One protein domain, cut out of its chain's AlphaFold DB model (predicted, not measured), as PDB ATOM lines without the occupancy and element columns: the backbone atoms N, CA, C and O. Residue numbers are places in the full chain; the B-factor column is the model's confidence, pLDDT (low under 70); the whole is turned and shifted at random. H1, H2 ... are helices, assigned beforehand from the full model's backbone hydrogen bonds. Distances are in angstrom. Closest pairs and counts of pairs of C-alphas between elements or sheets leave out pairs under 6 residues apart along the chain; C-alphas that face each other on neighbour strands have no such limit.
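AT A GLANCE: This is residues 4 to 21 and 32 to 85 of the 85 residues of an uncharacterized protein of Leuconostoc lactis (UniProt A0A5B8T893). H3 and H5 meet at their first ends and run away from each other as a wide-open V that makes the longest axis, while H1 runs beside this pair from the H3 arm toward the H5 side. H2 and the short H4 cover opposite sides of this group, H2 packing across H1 and H5, and H4 crossing H3. The printed part has 72 residues with five named helices, H1, H2, H3, H4 and H5 in chain order, and no named strand; its class is all helix. The whole is compact, with a radius of gyration of the C-alphas of 11.5 A, and elongated in outline, spanning 39 by 25 by 18 A.

HOW THE PARTS SIT: H1, residues 4 to 17, touches H2, residues 34 to 43, at a steep tilt of 60 degrees, opposite ways; their closest C-alphas, of Ala 17 and Val 34, are 5.5 A apart. With residues 5 to 9 alone H1 touches H3, residues 46 to 56, at a steep tilt of 47 degrees, opposite ways; the closest C-alphas are those of Ile 5 and Met 51, 6.2 A apart. H2 and H3 only just touch, with 3 pairs of C-alphas within 8 A, and only at the corner. H2 touches H5, residues 70 to 84, at a steep tilt of 43 degrees, opposite ways, the closest C-alphas being those of Leu 41 and Ala 72 at 6.2 A. H3 and H5 touch only at their ends, where the C-alphas of Gly 46 and Ala 72 are closest at 4.8 A. H4, residues 62 to 67, touches H3 at a steep tilt of 66 degrees, with the C-alphas of Met 50 and Val 65 closest at 5.5 A. H4 is close to but not clearly touching H1, and H2 and H4 are apart. In H1, H2, H3, H4 and H5 every O i to N i+4 pair is within hydrogen-bond range.

IN THESE COORDINATES: H1 begins with C-alpha 4 at (35.997, 8.920, -11.823) and is 19.9 A long from first to last C-alpha. H2 measures 14.2 A, H3 15.6 A and H4 8.8 A. H3 begins with C-alpha 46 at (41.719, 25.507, -10.396). H5, the longest helix with 15 residues, measures 21.3 A and ends with C-alpha 84 at (64.143, 27.058, -8.253).

THE WHOLE: The two C-alphas farthest apart are those of Ser 58 and Ala 85, at 39.7 A. Residues 22 to 31 are not printed, and C-alphas 21 and 32 are 13.9 A apart across this cut, which falls in the link from H1 to H2. The links from H2 to H3, H3 to H4 and H4 to H5 are tight. The mean pLDDT of the printed part is 93.7, and residue 85, the chain's last, is the one printed residue under 70.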
ATOM      1  N   TRP A   4      34.926   9.149 -10.851       94.75
ATOM      2  CA  TRP A   4      35.997   8.920 -11.823       94.75
ATOM      3  C   TRP A   4      36.633  10.235 -12.314       94.75
ATOM      4  O   TRP A   4      37.836  10.274 -12.564       94.75
ATOM      5  N   ILE A   5      35.867  11.334 -12.377       95.38
ATOM      6  CA  ILE A   5      36.370  12.661 -12.774       95.38
ATOM      7  C   ILE A   5      37.405  13.150 -11.759       95.38
ATOM      8  O   ILE A   5      38.491  13.601 -12.129       95.38
ATOM      9  N   GLY A   6      37.089  13.025 -10.467       93.94
ATOM     10  CA  GLY A   6      38.006  13.399  -9.392       93.94
ATOM     11  C   GLY A   6      39.289  12.562  -9.400       93.94
ATOM     12  O   GLY A   6      40.382  13.103  -9.234       93.94
ATOM     13  N   GLU A   7      39.179  11.254  -9.641       95.00
ATOM     14  CA  GLU A   7      40.330  10.344  -9.746       95.00
ATOM     15  C   GLU A   7      41.215  10.663 -10.958       95.00
ATOM     16  O   GLU A   7      42.448  10.681 -10.846       95.00
ATOM     17  N   TYR A   8      40.601  10.994 -12.094       94.94
ATOM     18  CA  TYR A   8      41.319  11.413 -13.291       94.94
ATOM     19  C   TYR A   8      42.079  12.726 -13.061       94.94
ATOM     20  O   TYR A   8      43.288  12.793 -13.299       94.94
ATOM     21  N   VAL A   9      41.414  13.760 -12.529       95.25
ATOM     22  CA  VAL A   9      42.052  15.059 -12.247       95.25
ATOM     23  C   VAL A   9      43.184  14.904 -11.228       95.25
ATOM     24  O   VAL A   9      44.266  15.456 -11.425       95.25
ATOM     25  N   LYS A  10      43.006  14.078 -10.189       95.06
ATOM     26  CA  LYS A  10      44.079  13.752  -9.235       95.06
ATOM     27  C   LYS A  10      45.289  13.102  -9.918       95.06
ATOM     28  O   LYS A  10      46.434  13.425  -9.586       95.06
ATOM     29  N   SER A  11      45.054  12.210 -10.875       93.62
ATOM     30  CA  SER A  11      46.120  11.553 -11.642       93.62
ATOM     31  C   SER A  11      46.859  12.550 -12.540       93.62
ATOM     32  O   SER A  11      48.091  12.572 -12.558       93.62
ATOM     33  N   ALA A  12      46.127  13.450 -13.205       93.19
ATOM     34  CA  ALA A  12      46.699  14.538 -13.999       93.19
ATOM     35  C   ALA A  12      47.559  15.497 -13.154       93.19
ATOM     36  O   ALA A  12      48.615  15.942 -13.613       93.19
ATOM     37  N   ILE A  13      47.132  15.791 -11.920       95.06
ATOM     38  CA  ILE A  13      47.889  16.597 -10.951       95.06
ATOM     39  C   ILE A  13      49.185  15.893 -10.555       95.06
ATOM     40  O   ILE A  13      50.262  16.482 -10.644       95.06
ATOM     41  N   SER A  14      49.084  14.615 -10.192       94.38
ATOM     42  CA  SER A  14      50.232  13.802  -9.782       94.38
ATOM     43  C   SER A  14      51.291  13.735 -10.888       94.38
ATOM     44  O   SER A  14      52.470  13.959 -10.629       94.38
ATOM     45  N   LEU A  15      50.874  13.527 -12.141       91.69
ATOM     46  CA  LEU A  15      51.789  13.467 -13.285       91.69
ATOM     47  C   LEU A  15      52.539  14.782 -13.529       91.69
ATOM     48  O   LEU A  15      53.739  14.756 -13.796       91.69
ATOM     49  N   LYS A  16      51.878  15.942 -13.423       90.50
ATOM     50  CA  LYS A  16      52.569  17.234 -13.590       90.50
ATOM     51  C   LYS A  16      53.487  17.577 -12.421       90.50
ATOM     52  O   LYS A  16      54.542  18.176 -12.649       90.50
ATOM     53  N   ALA A  17      53.108  17.190 -11.206       93.25
ATOM     54  CA  ALA A  17      53.915  17.393 -10.009       93.25
ATOM     55  C   ALA A  17      55.223  16.589 -10.034       93.25
ATOM     56  O   ALA A  17      56.246  17.098  -9.588       93.25
ATOM     57  N   LEU A  18      55.229  15.393 -10.640       91.62
ATOM     58  CA  LEU A  18      56.443  14.586 -10.831       91.62
ATOM     59  C   LEU A  18      57.508  15.264 -11.708       91.62
ATOM     60  O   LEU A  18      58.652  14.825 -11.720       91.62
ATOM     61  N   GLY A  19      57.147  16.292 -12.482       86.06
ATOM     62  CA  GLY A  19      58.092  16.987 -13.362       86.06
ATOM     63  C   GLY A  19      58.599  16.140 -14.536       86.06
ATOM     64  O   GLY A  19      59.470  16.580 -15.288       86.06
ATOM     65  N   VAL A  20      58.042  14.941 -14.732       82.69
ATOM     66  CA  VAL A  20      58.396  14.054 -15.842       82.69
ATOM     67  C   VAL A  20      57.948  14.641 -17.176       82.69
ATOM     68  O   VAL A  20      56.953  15.368 -17.269       82.69
ATOM     69  N   ARG A  21      58.685  14.304 -18.236       76.75
ATOM     70  CA  ARG A  21      58.277  14.637 -19.600       76.75
ATOM     71  C   ARG A  21      56.988  13.896 -19.921       76.75
ATOM     72  O   ARG A  21      56.920  12.680 -19.797       76.75
ATOM     73  N   ILE A  32      57.610  18.933  -7.747       94.62
ATOM     74  CA  ILE A  32      56.943  19.686  -6.683       94.62
ATOM     75  C   ILE A  32      56.047  18.757  -5.864       94.62
ATOM     76  O   ILE A  32      55.717  17.651  -6.298       94.62
ATOM     77  N   ASP A  33      55.668  19.195  -4.667       95.69
ATOM     78  CA  ASP A  33      54.824  18.394  -3.789       95.69
ATOM     79  C   ASP A  33      53.386  18.293  -4.331       95.69
ATOM     80  O   ASP A  33      52.730  19.293  -4.629       95.69
ATOM     81  N   VAL A  34      52.898  17.058  -4.480       96.06
ATOM     82  CA  VAL A  34      51.569  16.766  -5.040       96.06
ATOM     83  C   VAL A  34      50.456  17.242  -4.106       96.06
ATOM     84  O   VAL A  34      49.415  17.707  -4.578       96.06
ATOM     85  N   GLN A  35      50.638  17.094  -2.790       95.94
ATOM     86  CA  GLN A  35      49.622  17.464  -1.805       95.94
ATOM     87  C   GLN A  35      49.499  18.981  -1.717       95.94
ATOM     88  O   GLN A  35      48.383  19.500  -1.715       95.94
ATOM     89  N   GLU A  36      50.627  19.684  -1.720       97.44
ATOM     90  CA  GLU A  36      50.678  21.137  -1.736       97.44
ATOM     91  C   GLU A  36      50.048  21.698  -3.013       97.44
ATOM     92  O   GLU A  36      49.170  22.560  -2.936       97.44
ATOM     93  N   LEU A  37      50.409  21.155  -4.182       97.00
ATOM     94  CA  LEU A  37      49.794  21.540  -5.451       97.00
ATOM     95  C   LEU A  37      48.277  21.318  -5.408       97.00
ATOM     96  O   LEU A  37      47.508  22.223  -5.723       97.00
ATOM     97  N   GLY A  38      47.832  20.140  -4.964       96.69
ATOM     98  CA  GLY A  38      46.410  19.834  -4.819       96.69
ATOM     99  C   GLY A  38      45.683  20.786  -3.861       96.69
ATOM    100  O   GLY A  38      44.561  21.207  -4.150       96.69
ATOM    101  N   ALA A  39      46.316  21.167  -2.749       97.62
ATOM    102  CA  ALA A  39      45.757  22.105  -1.779       97.62
ATOM    103  C   ALA A  39      45.616  23.518  -2.364       97.62
ATOM    104  O   ALA A  39      44.545  24.117  -2.240       97.62
ATOM    105  N   ARG A  40      46.644  24.022  -3.060       98.06
ATOM    106  CA  ARG A  40      46.601  25.333  -3.729       98.06
ATOM    107  C   ARG A  40      45.529  25.360  -4.823       98.06
ATOM    108  O   ARG A  40      44.697  26.261  -4.822       98.06
ATOM    109  N   LEU A  41      45.468  24.324  -5.667       97.75
ATOM    110  CA  LEU A  41      44.447  24.181  -6.718       97.75
ATOM    111  C   LEU A  41      43.020  24.104  -6.164       97.75
ATOM    112  O   LEU A  41      42.069  24.583  -6.783       97.75
ATOM    113  N   LYS A  42      42.844  23.479  -4.997       96.50
ATOM    114  CA  LYS A  42      41.553  23.458  -4.306       96.50
ATOM    115  C   LYS A  42      41.189  24.846  -3.774       96.50
ATOM    116  O   LYS A  42      40.034  25.242  -3.896       96.50
ATOM    117  N   ALA A  43      42.148  25.565  -3.196       97.50
ATOM    118  CA  ALA A  43      41.928  26.876  -2.590       97.50
ATOM    119  C   ALA A  43      41.632  27.974  -3.623       97.50
ATOM    120  O   ALA A  43      40.787  28.828  -3.375       97.50
ATOM    121  N   ASN A  44      42.291  27.940  -4.783       96.81
ATOM    122  CA  ASN A  44      42.143  28.961  -5.822       96.81
ATOM    123  C   ASN A  44      41.097  28.624  -6.900       96.81
ATOM    124  O   ASN A  44      40.891  29.412  -7.817       96.81
ATOM    125  N   GLY A  45      40.434  27.470  -6.801       95.88
ATOM    126  CA  GLY A  45      39.382  27.054  -7.729       95.88
ATOM    127  C   GLY A  45      39.865  26.321  -8.983       95.88
ATOM    128  O   GLY A  45      39.023  25.764  -9.691       95.88
ATOM    129  N   GLY A  46      41.177  26.212  -9.228       96.81
ATOM    130  CA  GLY A  46      41.719  25.507 -10.396       96.81
ATOM    131  C   GLY A  46      41.283  24.038 -10.469       96.81
ATOM    132  O   GLY A  46      40.947  23.534 -11.539       96.81
ATOM    133  N   LEU A  47      41.157  23.363  -9.318       95.81
ATOM    134  CA  LEU A  47      40.631  21.994  -9.256       95.81
ATOM    135  C   LEU A  47      39.201  21.910  -9.826       95.81
ATOM    136  O   LEU A  47      38.870  20.982 -10.561       95.81
ATOM    137  N   ILE A  48      38.347  22.879  -9.484       96.62
ATOM    138  CA  ILE A  48      36.942  22.912  -9.910       96.62
ATOM    139  C   ILE A  48      36.844  23.169 -11.414       96.62
ATOM    140  O   ILE A  48      36.012  22.547 -12.073       96.62
ATOM    141  N   GLU A  49      37.681  24.051 -11.961       97.19
ATOM    142  CA  GLU A  49      37.739  24.317 -13.404       97.19
ATOM    143  C   GLU A  49      38.122  23.060 -14.192       97.19
ATOM    144  O   GLU A  49      37.404  22.673 -15.116       97.19
ATOM    145  N   MET A  50      39.176  22.360 -13.759       97.00
ATOM    146  CA  MET A  50      39.628  21.109 -14.379       97.00
ATOM    147  C   MET A  50      38.531  20.037 -14.365       97.00
ATOM    148  O   MET A  50      38.260  19.406 -15.386       97.00
ATOM    149  N   MET A  51      37.859  19.841 -13.226       97.12
ATOM    150  CA  MET A  51      36.789  18.843 -13.120       97.12
ATOM    151  C   MET A  51      35.562  19.214 -13.963       97.12
ATOM    152  O   MET A  51      34.985  18.346 -14.614       97.12
ATOM    153  N   LYS A  52      35.180  20.498 -14.000       97.31
ATOM    154  CA  LYS A  52      34.086  20.987 -14.856       97.31
ATOM    155  C   LYS A  52      34.395  20.802 -16.337       97.31
ATOM    156  O   LYS A  52      33.469  20.550 -17.100       97.31
ATOM    157  N   TYR A  53      35.651  20.943 -16.753       97.31
ATOM    158  CA  TYR A  53      36.047  20.697 -18.138       97.31
ATOM    159  C   TYR A  53      35.865  19.225 -18.521       97.31
ATOM    160  O   TYR A  53      35.231  18.942 -19.538       97.31
ATOM    161  N   VAL A  54      36.341  18.301 -17.681       96.62
ATOM    162  CA  VAL A  54      36.179  16.850 -17.886       96.62
ATOM    163  C   VAL A  54      34.701  16.449 -17.907       96.62
ATOM    164  O   VAL A  54      34.295  15.652 -18.739       96.62
ATOM    165  N   GLU A  55      33.877  17.037 -17.038       96.44
ATOM    166  CA  GLU A  55      32.431  16.771 -16.985       96.44
ATOM    167  C   GLU A  55      31.693  17.171 -18.275       96.44
ATOM    168  O   GLU A  55      30.682  16.568 -18.625       96.44
ATOM    169  N   ARG A  56      32.178  18.196 -18.984       96.06
ATOM    170  CA  ARG A  56      31.499  18.794 -20.150       96.06
ATOM    171  C   ARG A  56      32.044  18.314 -21.488       96.06
ATOM    172  O   ARG A  56      31.428  18.584 -22.516       96.06
ATOM    173  N   THR A  57      33.207  17.674 -21.482       94.75
ATOM    174  CA  THR A  57      33.964  17.366 -22.693       94.75
ATOM    175  C   THR A  57      34.052  15.857 -22.860       94.75
ATOM    176  O   THR A  57      34.575  15.168 -21.991       94.75
ATOM    177  N   SER A  58      33.555  15.338 -23.981       87.06
ATOM    178  CA  SER A  58      33.556  13.896 -24.265       87.06
ATOM    179  C   SER A  58      34.947  13.342 -24.583       87.06
ATOM    180  O   SER A  58      35.220  12.181 -24.300       87.06
ATOM    181  N   GLU A  59      35.831  14.167 -25.148       92.88
ATOM    182  CA  GLU A  59      37.201  13.801 -25.513       92.88
ATOM    183  C   GLU A  59      38.191  14.801 -24.913       92.88
ATOM    184  O   GLU A  59      38.187  15.986 -25.245       92.88
ATOM    185  N   PHE A  60      39.056  14.333 -24.017       93.94
ATOM    186  CA  PHE A  60      40.047  15.175 -23.352       93.94
ATOM    187  C   PHE A  60      41.378  14.449 -23.192       93.94
ATOM    188  O   PHE A  60      41.469  13.223 -23.181       93.94
ATOM    189  N   THR A  61      42.432  15.240 -23.023       91.81
ATOM    190  CA  THR A  61      43.780  14.769 -22.702       91.81
ATOM    191  C   THR A  61      44.236  15.409 -21.400       91.81
ATOM    192  O   THR A  61      43.689  16.421 -20.969       91.81
ATOM    193  N   ILE A  62      45.282  14.873 -20.767       90.06
ATOM    194  CA  ILE A  62      45.894  15.521 -19.593       90.06
ATOM    195  C   ILE A  62      46.270  16.970 -19.920       90.06
ATOM    196  O   ILE A  62      46.035  17.859 -19.108       90.06
ATOM    197  N   LYS A  63      46.828  17.215 -21.111       89.94
ATOM    198  CA  LYS A  63      47.195  18.561 -21.559       89.94
ATOM    199  C   LYS A  63      45.973  19.482 -21.597       89.94
ATOM    200  O   LYS A  63      46.010  20.529 -20.960       89.94
ATOM    201  N   SER A  64      44.890  19.063 -22.252       94.12
ATOM    202  CA  SER A  64      43.703  19.910 -22.396       94.12
ATOM    203  C   SER A  64      42.992  20.177 -21.066       94.12
ATOM    204  O   SER A  64      42.474  21.271 -20.870       94.12
ATOM    205  N   VAL A  65      43.039  19.243 -20.106       95.06
ATOM    206  CA  VAL A  65      42.513  19.467 -18.744       95.06
ATOM    207  C   VAL A  65      43.266  20.581 -18.019       95.06
ATOM    208  O   VAL A  65      42.650  21.394 -17.337       95.06
ATOM    209  N   TRP A  66      44.591  20.635 -18.163       94.31
ATOM    210  CA  TRP A  66      45.396  21.714 -17.590       94.31
ATOM    211  C   TRP A  66      45.172  23.042 -18.316       94.31
ATOM    212  O   TRP A  66      45.027  24.071 -17.670       94.31
ATOM    213  N   GLU A  67      45.093  23.018 -19.646       93.25
ATOM    214  CA  GLU A  67      44.825  24.209 -20.467       93.25
ATOM    215  C   GLU A  67      43.428  24.793 -20.242       93.25
ATOM    216  O   GLU A  67      43.234  25.995 -20.407       93.25
ATOM    217  N   ALA A  68      42.477  23.980 -19.784       95.50
ATOM    218  CA  ALA A  68      41.155  24.442 -19.391       95.50
ATOM    219  C   ALA A  68      41.141  25.278 -18.097       95.50
ATOM    220  O   ALA A  68      40.121  25.900 -17.804       95.50
ATOM    221  N   SER A  69      42.238  25.308 -17.327       97.06
ATOM    222  CA  SER A  69      42.363  26.114 -16.109       97.06
ATOM    223  C   SER A  69      43.632  26.978 -16.134       97.06
ATOM    224  O   SER A  69      44.712  26.526 -15.732       97.06
ATOM    225  N   PRO A  70      43.522  28.259 -16.540       96.19
ATOM    226  CA  PRO A  70      44.621  29.220 -16.437       96.19
ATOM    227  C   PRO A  70      45.149  29.356 -15.002       96.19
ATOM    228  O   PRO A  70      46.354  29.491 -14.793       96.19
ATOM    229  N   ILE A  71      44.258  29.245 -14.009       96.56
ATOM    230  CA  ILE A  71      44.606  29.261 -12.584       96.56
ATOM    231  C   ILE A  71      45.528  28.086 -12.247       96.56
ATOM    232  O   ILE A  71      46.544  28.269 -11.569       96.56
ATOM    233  N   ALA A  72      45.213  26.883 -12.735       96.62
ATOM    234  CA  ALA A  72      46.046  25.718 -12.493       96.62
ATOM    235  C   ALA A  72      47.436  25.881 -13.117       96.62
ATOM    236  O   ALA A  72      48.440  25.644 -12.441       96.62
ATOM    237  N   ILE A  73      47.504  26.345 -14.369       95.31
ATOM    238  CA  ILE A  73      48.777  26.605 -15.057       95.31
ATOM    239  C   ILE A  73      49.632  27.599 -14.270       95.31
ATOM    240  O   ILE A  73      50.801  27.306 -14.014       95.31
ATOM    241  N   GLN A  74      49.057  28.728 -13.850       96.62
ATOM    242  CA  GLN A  74      49.802  29.737 -13.102       96.62
ATOM    243  C   GLN A  74      50.302  29.180 -11.764       96.62
ATOM    244  O   GLN A  74      51.485  29.294 -11.463       96.62
ATOM    245  N   THR A  75      49.452  28.454 -11.031       97.12
ATOM    246  CA  THR A  75      49.837  27.799  -9.765       97.12
ATOM    247  C   THR A  75      51.033  26.865  -9.944       97.12
ATOM    248  O   THR A  75      51.950  26.850  -9.126       97.12
ATOM    249  N   LEU A  76      51.037  26.078 -11.024       93.94
ATOM    250  CA  LEU A  76      52.126  25.159 -11.342       93.94
ATOM    251  C   LEU A  76      53.430  25.903 -11.666       93.94
ATOM    252  O   LEU A  76      54.506  25.442 -11.280       93.94
ATOM    253  N   ILE A  77      53.344  27.019 -12.396       92.81
ATOM    254  CA  ILE A  77      54.495  27.867 -12.735       92.81
ATOM    255  C   ILE A  77      55.073  28.498 -11.468       92.81
ATOM    256  O   ILE A  77      56.278  28.379 -11.245       92.81
ATOM    257  N   ASP A  78      54.225  29.083 -10.623       95.69
ATOM    258  CA  ASP A  78      54.635  29.760  -9.390       95.69
ATOM    259  C   ASP A  78      55.337  28.790  -8.439       95.69
ATOM    260  O   ASP A  78      56.467  29.035  -8.026       95.69
ATOM    261  N   MET A  79      54.745  27.617  -8.190       95.56
ATOM    262  CA  MET A  79      55.362  26.595  -7.336       95.56
ATOM    263  C   MET A  79      56.724  26.119  -7.858       95.56
ATOM    264  O   MET A  79      57.622  25.795  -7.082       95.56
ATOM    265  N   ARG A  80      56.897  26.048  -9.182       93.06
ATOM    266  CA  ARG A  80      58.187  25.673  -9.780       93.06
ATOM    267  C   ARG A  80      59.207  26.798  -9.684       93.06
ATOM    268  O   ARG A  80      60.386  26.508  -9.514       93.06
ATOM    269  N   ALA A  81      58.775  28.051  -9.793       92.25
ATOM    270  CA  ALA A  81      59.638  29.202  -9.563       92.25
ATOM    271  C   ALA A  81      60.104  29.246  -8.098       92.25
ATOM    272  O   ALA A  81      61.300  29.367  -7.859       92.25
ATOM    273  N   GLU A  82      59.195  29.029  -7.141       93.44
ATOM    274  CA  GLU A  82      59.497  28.944  -5.702       93.44
ATOM    275  C   GLU A  82      60.513  27.842  -5.366       93.44
ATOM    276  O   GLU A  82      61.325  28.012  -4.466       93.44
ATOM    277  N   LYS A  83      60.492  26.708  -6.082       88.44
ATOM    278  CA  LYS A  83      61.465  25.618  -5.890       88.44
ATOM    279  C   LYS A  83      62.827  25.848  -6.545       88.44
ATOM    280  O   LYS A  83      63.774  25.157  -6.180       88.44
ATOM    281  N   ASN A  84      62.908  26.739  -7.531       76.88
ATOM    282  CA  ASN A  84      64.143  27.058  -8.253       76.88
ATOM    283  C   ASN A  84      64.886  28.278  -7.684       76.88
ATOM    284  O   ASN A  84      66.005  28.540  -8.129       76.88
ATOM    285  N   ALA A  85      64.253  29.035  -6.783       68.56
ATOM    286  CA  ALA A  85      64.828  30.179  -6.075       68.56
ATOM    287  C   ALA A  85      65.655  29.731  -4.862       68.56
ATOM    288  O   ALA A  85      66.686  30.391  -4.599       68.56
TER     289      ALA A  85